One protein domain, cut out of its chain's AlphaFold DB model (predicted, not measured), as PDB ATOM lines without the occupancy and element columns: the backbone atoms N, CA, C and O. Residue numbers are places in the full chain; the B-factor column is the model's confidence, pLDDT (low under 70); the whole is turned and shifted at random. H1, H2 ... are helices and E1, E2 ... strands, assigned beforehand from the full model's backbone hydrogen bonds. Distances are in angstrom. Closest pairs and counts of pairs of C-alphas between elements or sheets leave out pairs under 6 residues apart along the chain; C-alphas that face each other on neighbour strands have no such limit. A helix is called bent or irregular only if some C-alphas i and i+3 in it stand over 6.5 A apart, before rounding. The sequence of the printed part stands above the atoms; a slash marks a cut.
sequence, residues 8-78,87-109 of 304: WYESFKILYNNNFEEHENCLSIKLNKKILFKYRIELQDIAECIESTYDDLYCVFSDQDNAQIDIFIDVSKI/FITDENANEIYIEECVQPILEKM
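What this domain is: This is residues 8 to 78 and 87 to 109 of the 304 residues of the protein "RNA_pol_Rpb1_5 domain-containing protein" of viral metagenome (UniProt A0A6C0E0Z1). A small antiparallel sheet of three strands, in the order E1, E3, E2, has H4 packed along E2 on one face and the short H2 over the opposite face, while H1 only grazes it. H5, the longest helix, meets the sheet by few contacts, mostly at E1 and E3, and H3 lies beyond one end of the strands. The printed part has 94 residues, with five named helices and three named strands in the order H1 H2 E1 H3 H4 E2 E3 H5, of mixed class. It is compact, with a radius of gyration of the C-alphas of 14.1 A, and spans 44 by 30 by 21 A.

How they stand to each other: Start at H1, residues 9 to 15, which only grazes the sheet with residues 9 to 13. H2, residues 19 to 22, has a height over the sheet of 8.7 A; its closest C-alpha to E2, residues 57 to 61, is Phe 20, 6.2 A from Tyr 58. E1, residues 26 to 30, is antiparallel to E3, residues 68 to 73, with N 27 and O 71 2.8 A apart. H3, residues 33 to 39, is not on the sheet. H4, residues 43 to 53, runs along E2 at 4 degrees on the local plane, at a height of 7.9 A; the closest C-alphas are Ala 47 and Cys 59, 5.3 A. E1, H3, H4 and E2 form a split strand-helix-strand unit, two strands running the same way with E3 between them, its crossover right-handed. E2 and E3 are a hairpin, with N 60 and O 70 2.8 A apart. The closest C-alphas of E1 and H5, residues 93 to 108, are Leu 27 and Ile 98, 8.0 A. Every O i to N i+4 pair is within hydrogen-bond range in H3 and H4, against 2 of 3 in H1 and 10 of 12 in H5; H2 is too short for one.

Where its parts are: Find C-alpha 9, where H1 begins, at (79.283, -43.296, 336.641). From C-alpha 43 at (76.316, -57.701, 336.833), H4 runs 15.7 A; E3 runs 16.3 A. H5 runs 22.1 A to C-alpha 108 at (86.893, -67.133, 326.181). H2 and H5 are irregular, but only just: C-alphas 19 and 22 are 6.6 A apart, and 100 and 103 are 6.51 A apart.

The domain as a whole: The two C-alphas farthest apart, of Arg 40 and Phe 87, are 44.6 A apart. Residues 79 to 86 are not printed, and C-alphas 78 and 87 are 16.9 A apart across this cut. Of the links printed whole, E2 to E3 is short and the others are tight. Look for pLDDT under 70 in residues 19 to 24, 75 to 78 and 87 to 91.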
ATOM      1  N   TRP A   8      75.332 -43.087 335.098       75.38
ATOM      2  CA  TRP A   8      75.488 -43.908 336.300       75.38
ATOM      3  C   TRP A   8      76.911 -43.901 336.865       75.38
ATOM      4  O   TRP A   8      77.103 -44.384 337.978       75.38
ATOM      5  N   TYR A   9      77.896 -43.327 336.163       77.00
ATOM      6  CA  TYR A   9      79.283 -43.296 336.641       77.00
ATOM      7  C   TYR A   9      79.420 -42.504 337.946       77.00
ATOM      8  O   TYR A   9      80.161 -42.912 338.833       77.00
ATOM      9  N   GLU A  10      78.672 -41.408 338.101       72.56
ATOM     10  CA  GLU A  10      78.676 -40.611 339.336       72.56
ATOM     11  C   GLU A  10      78.101 -41.388 340.526       72.56
ATOM     12  O   GLU A  10      78.636 -41.322 341.629       72.56
ATOM     13  N   SER A  11      77.042 -42.169 340.299       74.38
ATOM     14  CA  SER A  11      76.446 -43.022 341.331       74.38
ATOM     15  C   SER A  11      77.357 -44.197 341.689       74.38
ATOM     16  O   SER A  11      77.524 -44.508 342.864       74.38
ATOM     17  N   PHE A  12      77.985 -44.825 340.691       77.31
ATOM     18  CA  PHE A  12      78.927 -45.929 340.887       77.31
ATOM     19  C   PHE A  12      80.141 -45.495 341.717       77.31
ATOM     20  O   PHE A  12      80.549 -46.194 342.643       77.31
ATOM     21  N   LYS A  13      80.646 -44.287 341.445       76.31
ATOM     22  CA  LYS A  13      81.741 -43.634 342.170       76.31
ATOM     23  C   LYS A  13      81.502 -43.563 343.680       76.31
ATOM     24  O   LYS A  13      82.410 -43.764 344.477       76.31
ATOM     25  N   ILE A  14      80.268 -43.251 344.069       75.06
ATOM     26  CA  ILE A  14      79.881 -43.112 345.478       75.06
ATOM     27  C   ILE A  14      79.806 -44.479 346.167       75.06
ATOM     28  O   ILE A  14      80.072 -44.575 347.362       75.06
ATOM     29  N   LEU A  15      79.416 -45.517 345.426       72.88
ATOM     30  CA  LEU A  15      79.090 -46.828 345.983       72.88
ATOM     31  C   LEU A  15      80.283 -47.788 346.031       72.88
ATOM     32  O   LEU A  15      80.374 -48.558 346.981       72.88
ATOM     33  N   TYR A  16      81.176 -47.741 345.038       73.81
ATOM     34  CA  TYR A  16      82.244 -48.731 344.872       73.81
ATOM     35  C   TYR A  16      83.635 -48.101 344.973       73.81
ATOM     36  O   TYR A  16      84.247 -48.150 346.040       73.81
ATOM     37  N   ASN A  17      84.164 -47.527 343.886       70.19
ATOM     38  CA  ASN A  17      85.496 -46.918 343.885       70.19
ATOM     39  C   ASN A  17      85.735 -45.991 342.674       70.19
ATOM     40  O   ASN A  17      84.952 -45.985 341.725       70.19
ATOM     41  N   ASN A  18      86.847 -45.244 342.684       71.25
ATOM     42  CA  ASN A  18      87.200 -44.243 341.660       71.25
ATOM     43  C   ASN A  18      88.283 -44.696 340.668       71.25
ATOM     44  O   ASN A  18      88.681 -43.910 339.811       71.25
ATOM     45  N   ASN A  19      88.781 -45.927 340.786       64.50
ATOM     46  CA  ASN A  19      89.989 -46.386 340.088       64.50
ATOM     47  C   ASN A  19      89.888 -46.337 338.548       64.50
ATOM     48  O   ASN A  19      90.903 -46.320 337.866       64.50
ATOM     49  N   PHE A  20      88.679 -46.254 337.989       67.44
ATOM     50  CA  PHE A  20      88.447 -46.192 336.545       67.44
ATOM     51  C   PHE A  20      88.687 -44.803 335.913       67.44
ATOM     52  O   PHE A  20      88.755 -44.703 334.692       67.44
ATOM     53  N   GLU A  21      88.799 -43.717 336.695       65.38
ATOM     54  CA  GLU A  21      88.963 -42.355 336.142       65.38
ATOM     55  C   GLU A  21      90.342 -42.107 335.508       65.38
ATOM     56  O   GLU A  21      90.478 -41.190 334.697       65.38
ATOM     57  N   GLU A  22      91.352 -42.904 335.861       63.62
ATOM     58  CA  GLU A  22      92.727 -42.737 335.371       63.62
ATOM     59  C   GLU A  22      92.933 -43.308 333.956       63.62
ATOM     60  O   GLU A  22      93.938 -43.009 333.307       63.62
ATOM     61  N   HIS A  23      91.971 -44.080 333.438       69.12
ATOM     62  CA  HIS A  23      92.105 -44.809 332.179       69.12
ATOM     63  C   HIS A  23      91.176 -44.250 331.089       69.12
ATOM     64  O   HIS A  23      89.956 -44.219 331.231       69.12
ATOM     65  N   GLU A  24      91.753 -43.813 329.961       67.31
ATOM     66  CA  GLU A  24      90.985 -43.251 328.833       67.31
ATOM     67  C   GLU A  24      90.387 -44.323 327.904       67.31
ATOM     68  O   GLU A  24      89.420 -44.051 327.188       67.31
ATOM     69  N   ASN A  25      90.954 -45.533 327.907       74.94
ATOM     70  CA  ASN A  25      90.552 -46.622 327.021       74.94
ATOM     71  C   ASN A  25      89.519 -47.515 327.711       74.94
ATOM     72  O   ASN A  25      89.805 -48.118 328.747       74.94
ATOM     73  N   CYS A  26      88.330 -47.615 327.115       78.06
ATOM     74  CA  CYS A  26      87.238 -48.427 327.636       78.06
ATOM     75  C   CYS A  26      86.610 -49.308 326.551       78.06
ATOM     76  O   CYS A  26      86.328 -48.845 325.443       78.06
ATOM     77  N   LEU A  27      86.310 -50.552 326.909       82.81
ATOM     78  CA  LEU A  27      85.509 -51.480 326.125       82.81
ATOM     79  C   LEU A  27      84.112 -51.561 326.744       82.81
ATOM     80  O   LEU A  27      83.962 -51.897 327.914       82.81
ATOM     81  N   SER A  28      83.077 -51.220 325.978       83.81
ATOM     82  CA  SER A  28      81.687 -51.248 326.454       83.81
ATOM     83  C   SER A  28      80.971 -52.479 325.915       83.81
ATOM     84  O   SER A  28      80.797 -52.617 324.705       83.81
ATOM     85  N   ILE A  29      80.534 -53.361 326.809       86.56
ATOM     86  CA  ILE A  29      79.863 -54.615 326.472       86.56
ATOM     87  C   ILE A  29      78.406 -54.530 326.907       86.56
ATOM     88  O   ILE A  29      78.088 -54.241 328.061       86.56
ATOM     89  N   LYS A  30      77.498 -54.819 325.975       88.69
ATOM     90  CA  LYS A  30      76.065 -54.901 326.253       88.69
ATOM     91  C   LYS A  30      75.635 -56.356 326.349       88.69
ATOM     92  O   LYS A  30      75.665 -57.087 325.362       88.69
ATOM     93  N   LEU A  31      75.194 -56.759 327.534       87.19
ATOM     94  CA  LEU A  31      74.787 -58.125 327.825       87.19
ATOM     95  C   LEU A  31      73.302 -58.351 327.521       87.19
ATOM     96  O   LEU A  31      72.457 -57.452 327.570       87.19
ATOM     97  N   ASN A  32      72.960 -59.601 327.213       88.56
ATOM     98  CA  ASN A  32      71.579 -59.986 326.963       88.56
ATOM     99  C   ASN A  32      70.828 -60.205 328.285       88.56
ATOM    100  O   ASN A  32      70.968 -61.241 328.936       88.56
ATOM    101  N   LYS A  33      69.944 -59.261 328.622       87.88
ATOM    102  CA  LYS A  33      69.075 -59.301 329.813       87.88
ATOM    103  C   LYS A  33      68.327 -60.619 330.012       87.88
ATOM    104  O   LYS A  33      68.152 -61.061 331.142       87.88
ATOM    105  N   LYS A  34      67.877 -61.262 328.925       88.19
ATOM    106  CA  LYS A  34      67.130 -62.528 329.015       88.19
ATOM    107  C   LYS A  34      67.994 -63.646 329.593       88.19
ATOM    108  O   LYS A  34      67.491 -64.470 330.348       88.19
ATOM    109  N   ILE A  35      69.274 -63.670 329.228       86.69
ATOM    110  CA  ILE A  35      70.232 -64.686 329.670       86.69
ATOM    111  C   ILE A  35      70.602 -64.449 331.134       86.69
ATOM    112  O   ILE A  35      70.547 -65.390 331.921       86.69
ATOM    113  N   LEU A  36      70.867 -63.192 331.509       86.81
ATOM    114  CA  LEU A  36      71.138 -62.810 332.900       86.81
ATOM    115  C   LEU A  36      69.996 -63.235 333.831       86.81
ATOM    116  O   LEU A  36      70.227 -63.898 334.837       86.81
ATOM    117  N   PHE A  37      68.748 -62.948 333.442       88.00
ATOM    118  CA  PHE A  37      67.583 -63.335 334.235       88.00
ATOM    119  C   PHE A  37      67.381 -64.856 334.293       88.00
ATOM    120  O   PHE A  37      67.055 -65.394 335.349       88.00
ATOM    121  N   LYS A  38      67.592 -65.564 333.173       87.62
ATOM    122  CA  LYS A  38      67.447 -67.027 333.105       87.62
ATOM    123  C   LYS A  38      68.376 -67.736 334.093       87.62
ATOM    124  O   LYS A  38      67.943 -68.682 334.743       87.62
ATOM    125  N   TYR A  39      69.623 -67.280 334.197       86.25
ATOM    126  CA  TYR A  39      70.645 -67.903 335.043       86.25
ATOM    127  C   TYR A  39      70.836 -67.218 336.400       86.25
ATOM    128  O   TYR A  39      71.670 -67.666 337.175       86.25
ATOM    129  N   ARG A  40      70.042 -66.180 336.709       87.88
ATOM    130  CA  ARG A  40      70.143 -65.382 337.945       87.88
ATOM    131  C   ARG A  40      71.559 -64.854 338.195       87.88
ATOM    132  O   ARG A  40      72.068 -64.959 339.302       87.88
ATOM    133  N   ILE A  41      72.179 -64.318 337.148       87.56
ATOM    134  CA  ILE A  41      73.523 -63.740 337.219       87.56
ATOM    135  C   ILE A  41      73.400 -62.236 337.448       87.56
ATOM    136  O   ILE A  41      72.700 -61.556 336.688       87.56
ATOM    137  N   GLU A  42      74.097 -61.717 338.457       88.19
ATOM    138  CA  GLU A  42      74.177 -60.283 338.712       88.19
ATOM    139  C   GLU A  42      75.371 -59.664 337.971       88.19
ATOM    140  O   GLU A  42      76.404 -60.297 337.756       88.19
ATOM    141  N   LEU A  43      75.234 -58.405 337.540       86.75
ATOM    142  CA  LEU A  43      76.316 -57.701 336.833       86.75
ATOM    143  C   LEU A  43      77.538 -57.478 337.731       86.75
ATOM    144  O   LEU A  43      78.658 -57.416 337.230       86.75
ATOM    145  N   GLN A  44      77.305 -57.378 339.040       87.56
ATOM    146  CA  GLN A  44      78.355 -57.268 340.040       87.56
ATOM    147  C   GLN A  44      79.240 -58.517 340.048       87.56
ATOM    148  O   GLN A  44      80.455 -58.382 339.964       87.56
ATOM    149  N   ASP A  45      78.649 -59.713 340.041       87.88
ATOM    150  CA  ASP A  45      79.422 -60.956 340.040       87.88
ATOM    151  C   ASP A  45      80.330 -61.069 338.807       87.88
ATOM    152  O   ASP A  45      81.461 -61.546 338.883       87.88
ATOM    153  N   ILE A  46      79.837 -60.612 337.649       87.50
ATOM    154  CA  ILE A  46      80.613 -60.594 336.402       87.50
ATOM    155  C   ILE A  46      81.806 -59.643 336.535       87.50
ATOM    156  O   ILE A  46      82.915 -60.001 336.145       87.50
ATOM    157  N   ALA A  47      81.579 -58.446 337.080       87.94
ATOM    158  CA  ALA A  47      82.630 -57.460 337.292       87.94
ATOM    159  C   ALA A  47      83.698 -57.978 338.269       87.94
ATOM    160  O   ALA A  47      84.881 -57.944 337.944       87.94
ATOM    161  N   GLU A  48      83.284 -58.545 339.404       86.69
ATOM    162  CA  GLU A  48      84.194 -59.141 340.388       86.69
ATOM    163  C   GLU A  48      85.001 -60.301 339.788       86.69
ATOM    164  O   GLU A  48      86.201 -60.426 340.032       86.69
ATOM    165  N   CYS A  49      84.376 -61.132 338.948       86.81
ATOM    166  CA  CYS A  49      85.062 -62.223 338.264       86.81
ATOM    167  C   CYS A  49      86.170 -61.702 337.331       86.81
ATOM    168  O   CYS A  49      87.294 -62.211 337.376       86.81
ATOM    169  N   ILE A  50      85.890 -60.660 336.542       86.75
ATOM    170  CA  ILE A  50      86.871 -60.034 335.639       86.75
ATOM    171  C   ILE A  50      88.025 -59.418 336.433       86.75
ATOM    172  O   ILE A  50      89.181 -59.739 336.159       86.75
ATOM    173  N   GLU A  51      87.718 -58.613 337.453       85.44
ATOM    174  CA  GLU A  51      88.722 -57.944 338.293       85.44
ATOM    175  C   GLU A  51      89.576 -58.937 339.096       85.44
ATOM    176  O   GLU A  51      90.765 -58.717 339.300       85.44
ATOM    177  N   SER A  52      89.005 -60.067 339.525       86.31
ATOM    178  CA  SER A  52      89.761 -61.113 340.232       86.31
ATOM    179  C   SER A  52      90.709 -61.904 339.326       86.31
ATOM    180  O   SER A  52      91.679 -62.493 339.807       86.31
ATOM    181  N   THR A  53      90.417 -61.949 338.025       84.44
ATOM    182  CA  THR A  53      91.209 -62.712 337.052       84.44
ATOM    183  C   THR A  53      92.334 -61.862 336.467       84.44
ATOM    184  O   THR A  53      93.407 -62.393 336.172       84.44
ATOM    185  N   TYR A  54      92.103 -60.556 336.316       82.50
ATOM    186  CA  TYR A  54      93.011 -59.624 335.655       82.50
ATOM    187  C   TYR A  54      93.220 -58.357 336.492       82.50
ATOM    188  O   TYR A  54      92.316 -57.541 336.636       82.50
ATOM    189  N   ASP A  55      94.449 -58.162 336.979       79.31
ATOM    190  CA  ASP A  55      94.839 -56.997 337.793       79.31
ATOM    191  C   ASP A  55      94.835 -55.663 337.015       79.31
ATOM    192  O   ASP A  55      94.960 -54.589 337.603       79.31
ATOM    193  N   ASP A  56      94.805 -55.722 335.684       80.69
ATOM    194  CA  ASP A  56      94.868 -54.588 334.758       80.69
ATOM    195  C   ASP A  56      93.500 -54.192 334.179       80.69
ATOM    196  O   ASP A  56      93.419 -53.230 333.408       80.69
ATOM    197  N   LEU A  57      92.428 -54.895 334.561       81.44
ATOM    198  CA  LEU A  57      91.059 -54.610 334.139       81.44
ATOM    199  C   LEU A  57      90.230 -54.075 335.308       81.44
ATOM    200  O   LEU A  57      90.167 -54.683 336.370       81.44
ATOM    201  N   TYR A  58      89.527 -52.969 335.076       83.44
ATOM    202  CA  TYR A  58      88.582 -52.378 336.024       83.44
ATOM    203  C   TYR A  58      87.194 -52.328 335.408       83.44
ATOM    204  O   TYR A  58      87.030 -51.881 334.274       83.44
ATOM    205  N   CYS A  59      86.177 -52.760 336.144       83.06
ATOM    206  CA  CYS A  59      84.833 -52.919 335.608       83.06
ATOM    207  C   CYS A  59      83.854 -51.930 336.249       83.06
ATOM    208  O   CYS A  59      83.716 -51.833 337.463       83.06
ATOM    209  N   VAL A  60      83.107 -51.214 335.410       84.75
ATOM    210  CA  VAL A  60      81.990 -50.360 335.820       84.75
ATOM    211  C   VAL A  60      80.718 -50.938 335.232       84.75
ATOM    212  O   VAL A  60      80.521 -50.948 334.018       84.75
ATOM    213  N   PHE A  61      79.826 -51.416 336.089       85.50
ATOM    214  CA  PHE A  61      78.538 -51.942 335.656       85.50
ATOM    215  C   PHE A  61      77.422 -50.904 335.801       85.50
ATOM    216  O   PHE A  61      77.439 -50.023 336.663       85.50
ATOM    217  N   SER A  62      76.446 -51.003 334.904       84.00
ATOM    218  CA  SER A  62      75.216 -50.210 334.924       84.00
ATOM    219  C   SER A  62      74.109 -50.900 335.731       84.00
ATOM    220  O   SER A  62      74.288 -51.997 336.256       84.00
ATOM    221  N   ASP A  63      72.943 -50.261 335.820       79.19
ATOM    222  CA  ASP A  63      71.738 -50.873 336.387       79.19
ATOM    223  C   ASP A  63      71.271 -52.093 335.558       79.19
ATOM    224  O   ASP A  63      71.549 -52.197 334.355       79.19
ATOM    225  N   GLN A  64      70.502 -52.998 336.173       73.06
ATOM    226  CA  GLN A  64      69.940 -54.193 335.527       73.06
ATOM    227  C   GLN A  64      69.110 -53.841 334.278       73.06
ATOM    228  O   GLN A  64      69.066 -54.601 333.304       73.06
ATOM    229  N   ASP A  65      68.512 -52.647 334.261       77.62
ATOM    230  CA  ASP A  65      67.765 -52.121 333.122       77.62
ATOM    231  C   ASP A  65      68.634 -51.669 331.944       77.62
ATOM    232  O   ASP A  65      68.136 -51.618 330.822       77.62
ATOM    233  N   ASN A  66      69.920 -51.382 332.117       79.38
ATOM    234  CA  ASN A  66      70.802 -51.080 330.985       79.38
ATOM    235  C   ASN A  66      71.630 -52.301 330.569       79.38
ATOM    236  O   ASN A  66      71.877 -52.469 329.371       79.38
ATOM    237  N   ALA A  67      71.946 -53.200 331.512       82.12
ATOM    238  CA  ALA A  67      72.700 -54.440 331.285       82.12
ATOM    239  C   ALA A  67      73.994 -54.229 330.481       82.12
ATOM    240  O   ALA A  67      74.364 -55.029 329.622       82.12
ATOM    241  N   GLN A  68      74.654 -53.109 330.747       85.56
ATOM    242  CA  GLN A  68      75.925 -52.719 330.161       85.56
ATOM    243  C   GLN A  68      77.032 -52.804 331.213       85.56
ATOM    244  O   GLN A  68      76.826 -52.385 332.358       85.56
ATOM    245  N   ILE A  69      78.182 -53.341 330.809       85.62
ATOM    246  CA  ILE A  69      79.424 -53.362 331.584       85.62
ATOM    247  C   ILE A  69      80.493 -52.653 330.764       85.62
ATOM    248  O   ILE A  69      80.703 -52.966 329.593       85.62
ATOM    249  N   ASP A  70      81.156 -51.698 331.393       84.81
ATOM    250  CA  ASP A  70      82.229 -50.917 330.809       84.81
ATOM    251  C   ASP A  70      83.547 -51.312 331.474       84.81
ATOM    252  O   ASP A  70      83.722 -51.143 332.678       84.81
ATOM    253  N   ILE A  71      84.458 -51.869 330.683       83.19
ATOM    254  CA  ILE A  71      85.752 -52.383 331.129       83.19
ATOM    255  C   ILE A  71      86.819 -51.356 330.763       83.19
ATOM    256  O   ILE A  71      87.019 -51.047 329.587       83.19
ATOM    257  N   PHE A  72      87.495 -50.821 331.767       82.50
ATOM    258  CA  PHE A  72      88.619 -49.906 331.641       82.50
ATOM    259  C   PHE A  72      89.923 -50.684 331.771       82.50
ATOM    260  O   PHE A  72      90.056 -51.531 332.650       82.50
ATOM    261  N   ILE A  73      90.873 -50.404 330.880       77.31
ATOM    262  CA  ILE A  73      92.111 -51.179 330.752       77.31
ATOM    263  C   ILE A  73      93.293 -50.298 331.149       77.31
ATOM    264  O   ILE A  73      93.473 -49.209 330.589       77.31
ATOM    265  N   ASP A  74      94.125 -50.784 332.069       72.75
ATOM    266  CA  ASP A  74      95.378 -50.126 332.428       72.75
ATOM    267  C   ASP A  74      96.480 -50.425 331.404       72.75
ATOM    268  O   ASP A  74      97.198 -51.422 331.452       72.75
ATOM    269  N   VAL A  75      96.649 -49.499 330.467       66.94
ATOM    270  CA  VAL A  75      97.660 -49.574 329.402       66.94
ATOM    271  C   VAL A  75      99.057 -49.144 329.897       66.94
ATOM    272  O   VAL A  75     100.054 -49.291 329.190       66.94
ATOM    273  N   SER A  76      99.188 -48.656 331.135       62.56
ATOM    274  CA  SER A  76     100.435 -48.057 331.646       62.56
ATOM    275  C   SER A  76     101.615 -49.038 331.718       62.56
ATOM    276  O   SER A  76     102.773 -48.621 331.777       62.56
ATOM    277  N   LYS A  77     101.345 -50.351 331.724       60.56
ATOM    278  CA  LYS A  77     102.357 -51.415 331.860       60.56
ATOM    279  C   LYS A  77     102.803 -52.040 330.533       60.56
ATOM    280  O   LYS A  77     103.698 -52.890 330.556       60.56
ATOM    281  N   ILE A  78     102.238 -51.643 329.390       60.75
ATOM    282  CA  ILE A  78     102.567 -52.270 328.106       60.75
ATOM    283  C   ILE A  78     103.960 -51.817 327.644       60.75
ATOM    284  O   ILE A  78     104.167 -50.685 327.214       60.75
ATOM    285  N   PHE A  87     104.473 -51.937 311.457       60.53
ATOM    286  CA  PHE A  87     103.076 -51.535 311.224       60.53
ATOM    287  C   PHE A  87     102.331 -51.049 312.479       60.53
ATOM    288  O   PHE A  87     101.165 -50.681 312.367       60.53
ATOM    289  N   ILE A  88     102.969 -51.038 313.656       61.41
ATOM    290  CA  ILE A  88     102.333 -50.571 314.897       61.41
ATOM    291  C   ILE A  88     102.967 -49.244 315.291       61.41
ATOM    292  O   ILE A  88     104.147 -49.182 315.623       61.41
ATOM    293  N   THR A  89     102.174 -48.182 315.205       65.81
ATOM    294  CA  THR A  89     102.475 -46.870 315.780       65.81
ATOM    295  C   THR A  89     102.009 -46.837 317.235       65.81
ATOM    296  O   THR A  89     101.055 -47.531 317.580       65.81
ATOM    297  N   ASP A  90     102.619 -45.995 318.076       65.12
ATOM    298  CA  ASP A  90     102.199 -45.801 319.480       65.12
ATOM    299  C   ASP A  90     100.709 -45.418 319.607       65.12
ATOM    300  O   ASP A  90     100.065 -45.713 320.610       65.12
ATOM    301  N   GLU A  91     100.141 -44.804 318.564       65.12
ATOM    302  CA  GLU A  91      98.720 -44.447 318.480       65.12
ATOM    303  C   GLU A  91      97.808 -45.665 318.240       65.12
ATOM    304  O   GLU A  91      96.756 -45.769 318.869       65.12
ATOM    305  N   ASN A  92      98.219 -46.615 317.390       70.81
ATOM    306  CA  ASN A  92      97.426 -47.808 317.057       70.81
ATOM    307  C   ASN A  92      97.697 -48.982 318.007       70.81
ATOM    308  O   ASN A  92      96.922 -49.934 318.058       70.81
ATOM    309  N   ALA A  93      98.797 -48.931 318.758       70.06
ATOM    310  CA  ALA A  93      99.219 -49.989 319.663       70.06
ATOM    311  C   ALA A  93      98.148 -50.339 320.708       70.06
ATOM    312  O   ALA A  93      97.944 -51.511 321.020       70.06
ATOM    313  N   ASN A  94      97.429 -49.327 321.198       73.88
ATOM    314  CA  ASN A  94      96.364 -49.498 322.184       73.88
ATOM    315  C   ASN A  94      95.131 -50.174 321.584       73.88
ATOM    316  O   ASN A  94      94.567 -51.069 322.201       73.88
ATOM    317  N   GLU A  95      94.725 -49.769 320.380       75.12
ATOM    318  CA  GLU A  95      93.564 -50.341 319.691       75.12
ATOM    319  C   GLU A  95      93.829 -51.803 319.313       75.12
ATOM    320  O   GLU A  95      93.040 -52.675 319.661       75.12
ATOM    321  N   ILE A  96      95.009 -52.092 318.752       77.69
ATOM    322  CA  ILE A  96      95.436 -53.460 318.425       77.69
ATOM    323  C   ILE A  96      95.500 -54.330 319.684       77.69
ATOM    324  O   ILE A  96      95.091 -55.485 319.652       77.69
ATOM    325  N   TYR A  97      95.991 -53.807 320.810       79.06
ATOM    326  CA  TYR A  97      96.028 -54.569 322.059       79.06
ATOM    327  C   TYR A  97      94.621 -54.917 322.567       79.06
ATOM    328  O   TYR A  97      94.379 -56.044 323.006       79.06
ATOM    329  N   ILE A  98      93.676 -53.980 322.476       79.19
ATOM    330  CA  ILE A  98      92.287 -54.219 322.880       79.19
ATOM    331  C   ILE A  98      91.635 -55.266 321.970       79.19
ATOM    332  O   ILE A  98      91.015 -56.201 322.480       79.19
ATOM    333  N   GLU A  99      91.805 -55.147 320.652       79.12
ATOM    334  CA  GLU A  99      91.188 -56.046 319.668       79.12
ATOM    335  C   GLU A  99      91.824 -57.445 319.635       79.12
ATOM    336  O   GLU A  99      91.107 -58.440 319.582       79.12
ATOM    337  N   GLU A 100      93.153 -57.558 319.700       79.56
ATOM    338  CA  GLU A 100      93.859 -58.841 319.545       79.56
ATOM    339  C   GLU A 100      94.112 -59.564 320.875       79.56
ATOM    340  O   GLU A 100      94.256 -60.787 320.895       79.56
ATOM    341  N   CYS A 101      94.192 -58.840 321.997       79.56
ATOM    342  CA  CYS A 101      94.454 -59.449 323.306       79.56
ATOM    343  C   CYS A 101      93.210 -59.439 324.191       79.56
ATOM    344  O   CYS A 101      92.753 -60.502 324.608       79.56
ATOM    345  N   VAL A 102      92.651 -58.262 324.478       81.31
ATOM    346  CA  VAL A 102      91.613 -58.135 325.514       81.31
ATOM    347  C   VAL A 102      90.283 -58.734 325.064       81.31
ATOM    348  O   VAL A 102      89.679 -59.505 325.809       81.31
ATOM    349  N   GLN A 103      89.836 -58.460 323.837       83.25
ATOM    350  CA  GLN A 103      88.574 -59.003 323.337       83.25
ATOM    351  C   GLN A 103      88.569 -60.549 323.276       83.25
ATOM    352  O   GLN A 103      87.653 -61.143 323.849       83.25
ATOM    353  N   PRO A 104      89.574 -61.241 322.697       86.12
ATOM    354  CA  PRO A 104      89.583 -62.705 322.651       86.12
ATOM    355  C   PRO A 104      89.683 -63.358 324.030       86.12
ATOM    356  O   PRO A 104      89.216 -64.483 324.218       86.12
ATOM    357  N   ILE A 105      90.310 -62.674 324.989       85.19
ATOM    358  CA  ILE A 105      90.366 -63.108 326.384       85.19
ATOM    359  C   ILE A 105      88.969 -63.066 327.004       85.19
ATOM    360  O   ILE A 105      88.514 -64.072 327.545       85.19
ATOM    361  N   LEU A 106      88.272 -61.935 326.873       84.25
ATOM    362  CA  LEU A 106      86.930 -61.758 327.424       84.25
ATOM    363  C   LEU A 106      85.911 -62.709 326.782       84.25
ATOM    364  O   LEU A 106      85.042 -63.224 327.476       84.25
ATOM    365  N   GLU A 107      86.041 -62.996 325.484       84.69
ATOM    366  CA  GLU A 107      85.172 -63.954 324.784       84.69
ATOM    367  C   GLU A 107      85.366 -65.406 325.253       84.69
ATOM    368  O   GLU A 107      84.416 -66.189 325.235       84.69
ATOM    369  N   LYS A 108      86.578 -65.781 325.680       85.06
ATOM    370  CA  LYS A 108      86.893 -67.133 326.181       85.06
ATOM    371  C   LYS A 108      86.722 -67.278 327.688       85.06
ATOM    372  O   LYS A 108      86.829 -68.389 328.209       85.06
ATOM    373  N   MET A 109      86.509 -66.173 328.395       84.62
ATOM    374  CA  MET A 109      86.435 -66.163 329.843       84.62
ATOM    375  C   MET A 109      85.180 -66.889 330.334       84.62
ATOM    376  O   MET A 109      84.056 -66.604 329.921       84.62
TER     377      MET A 109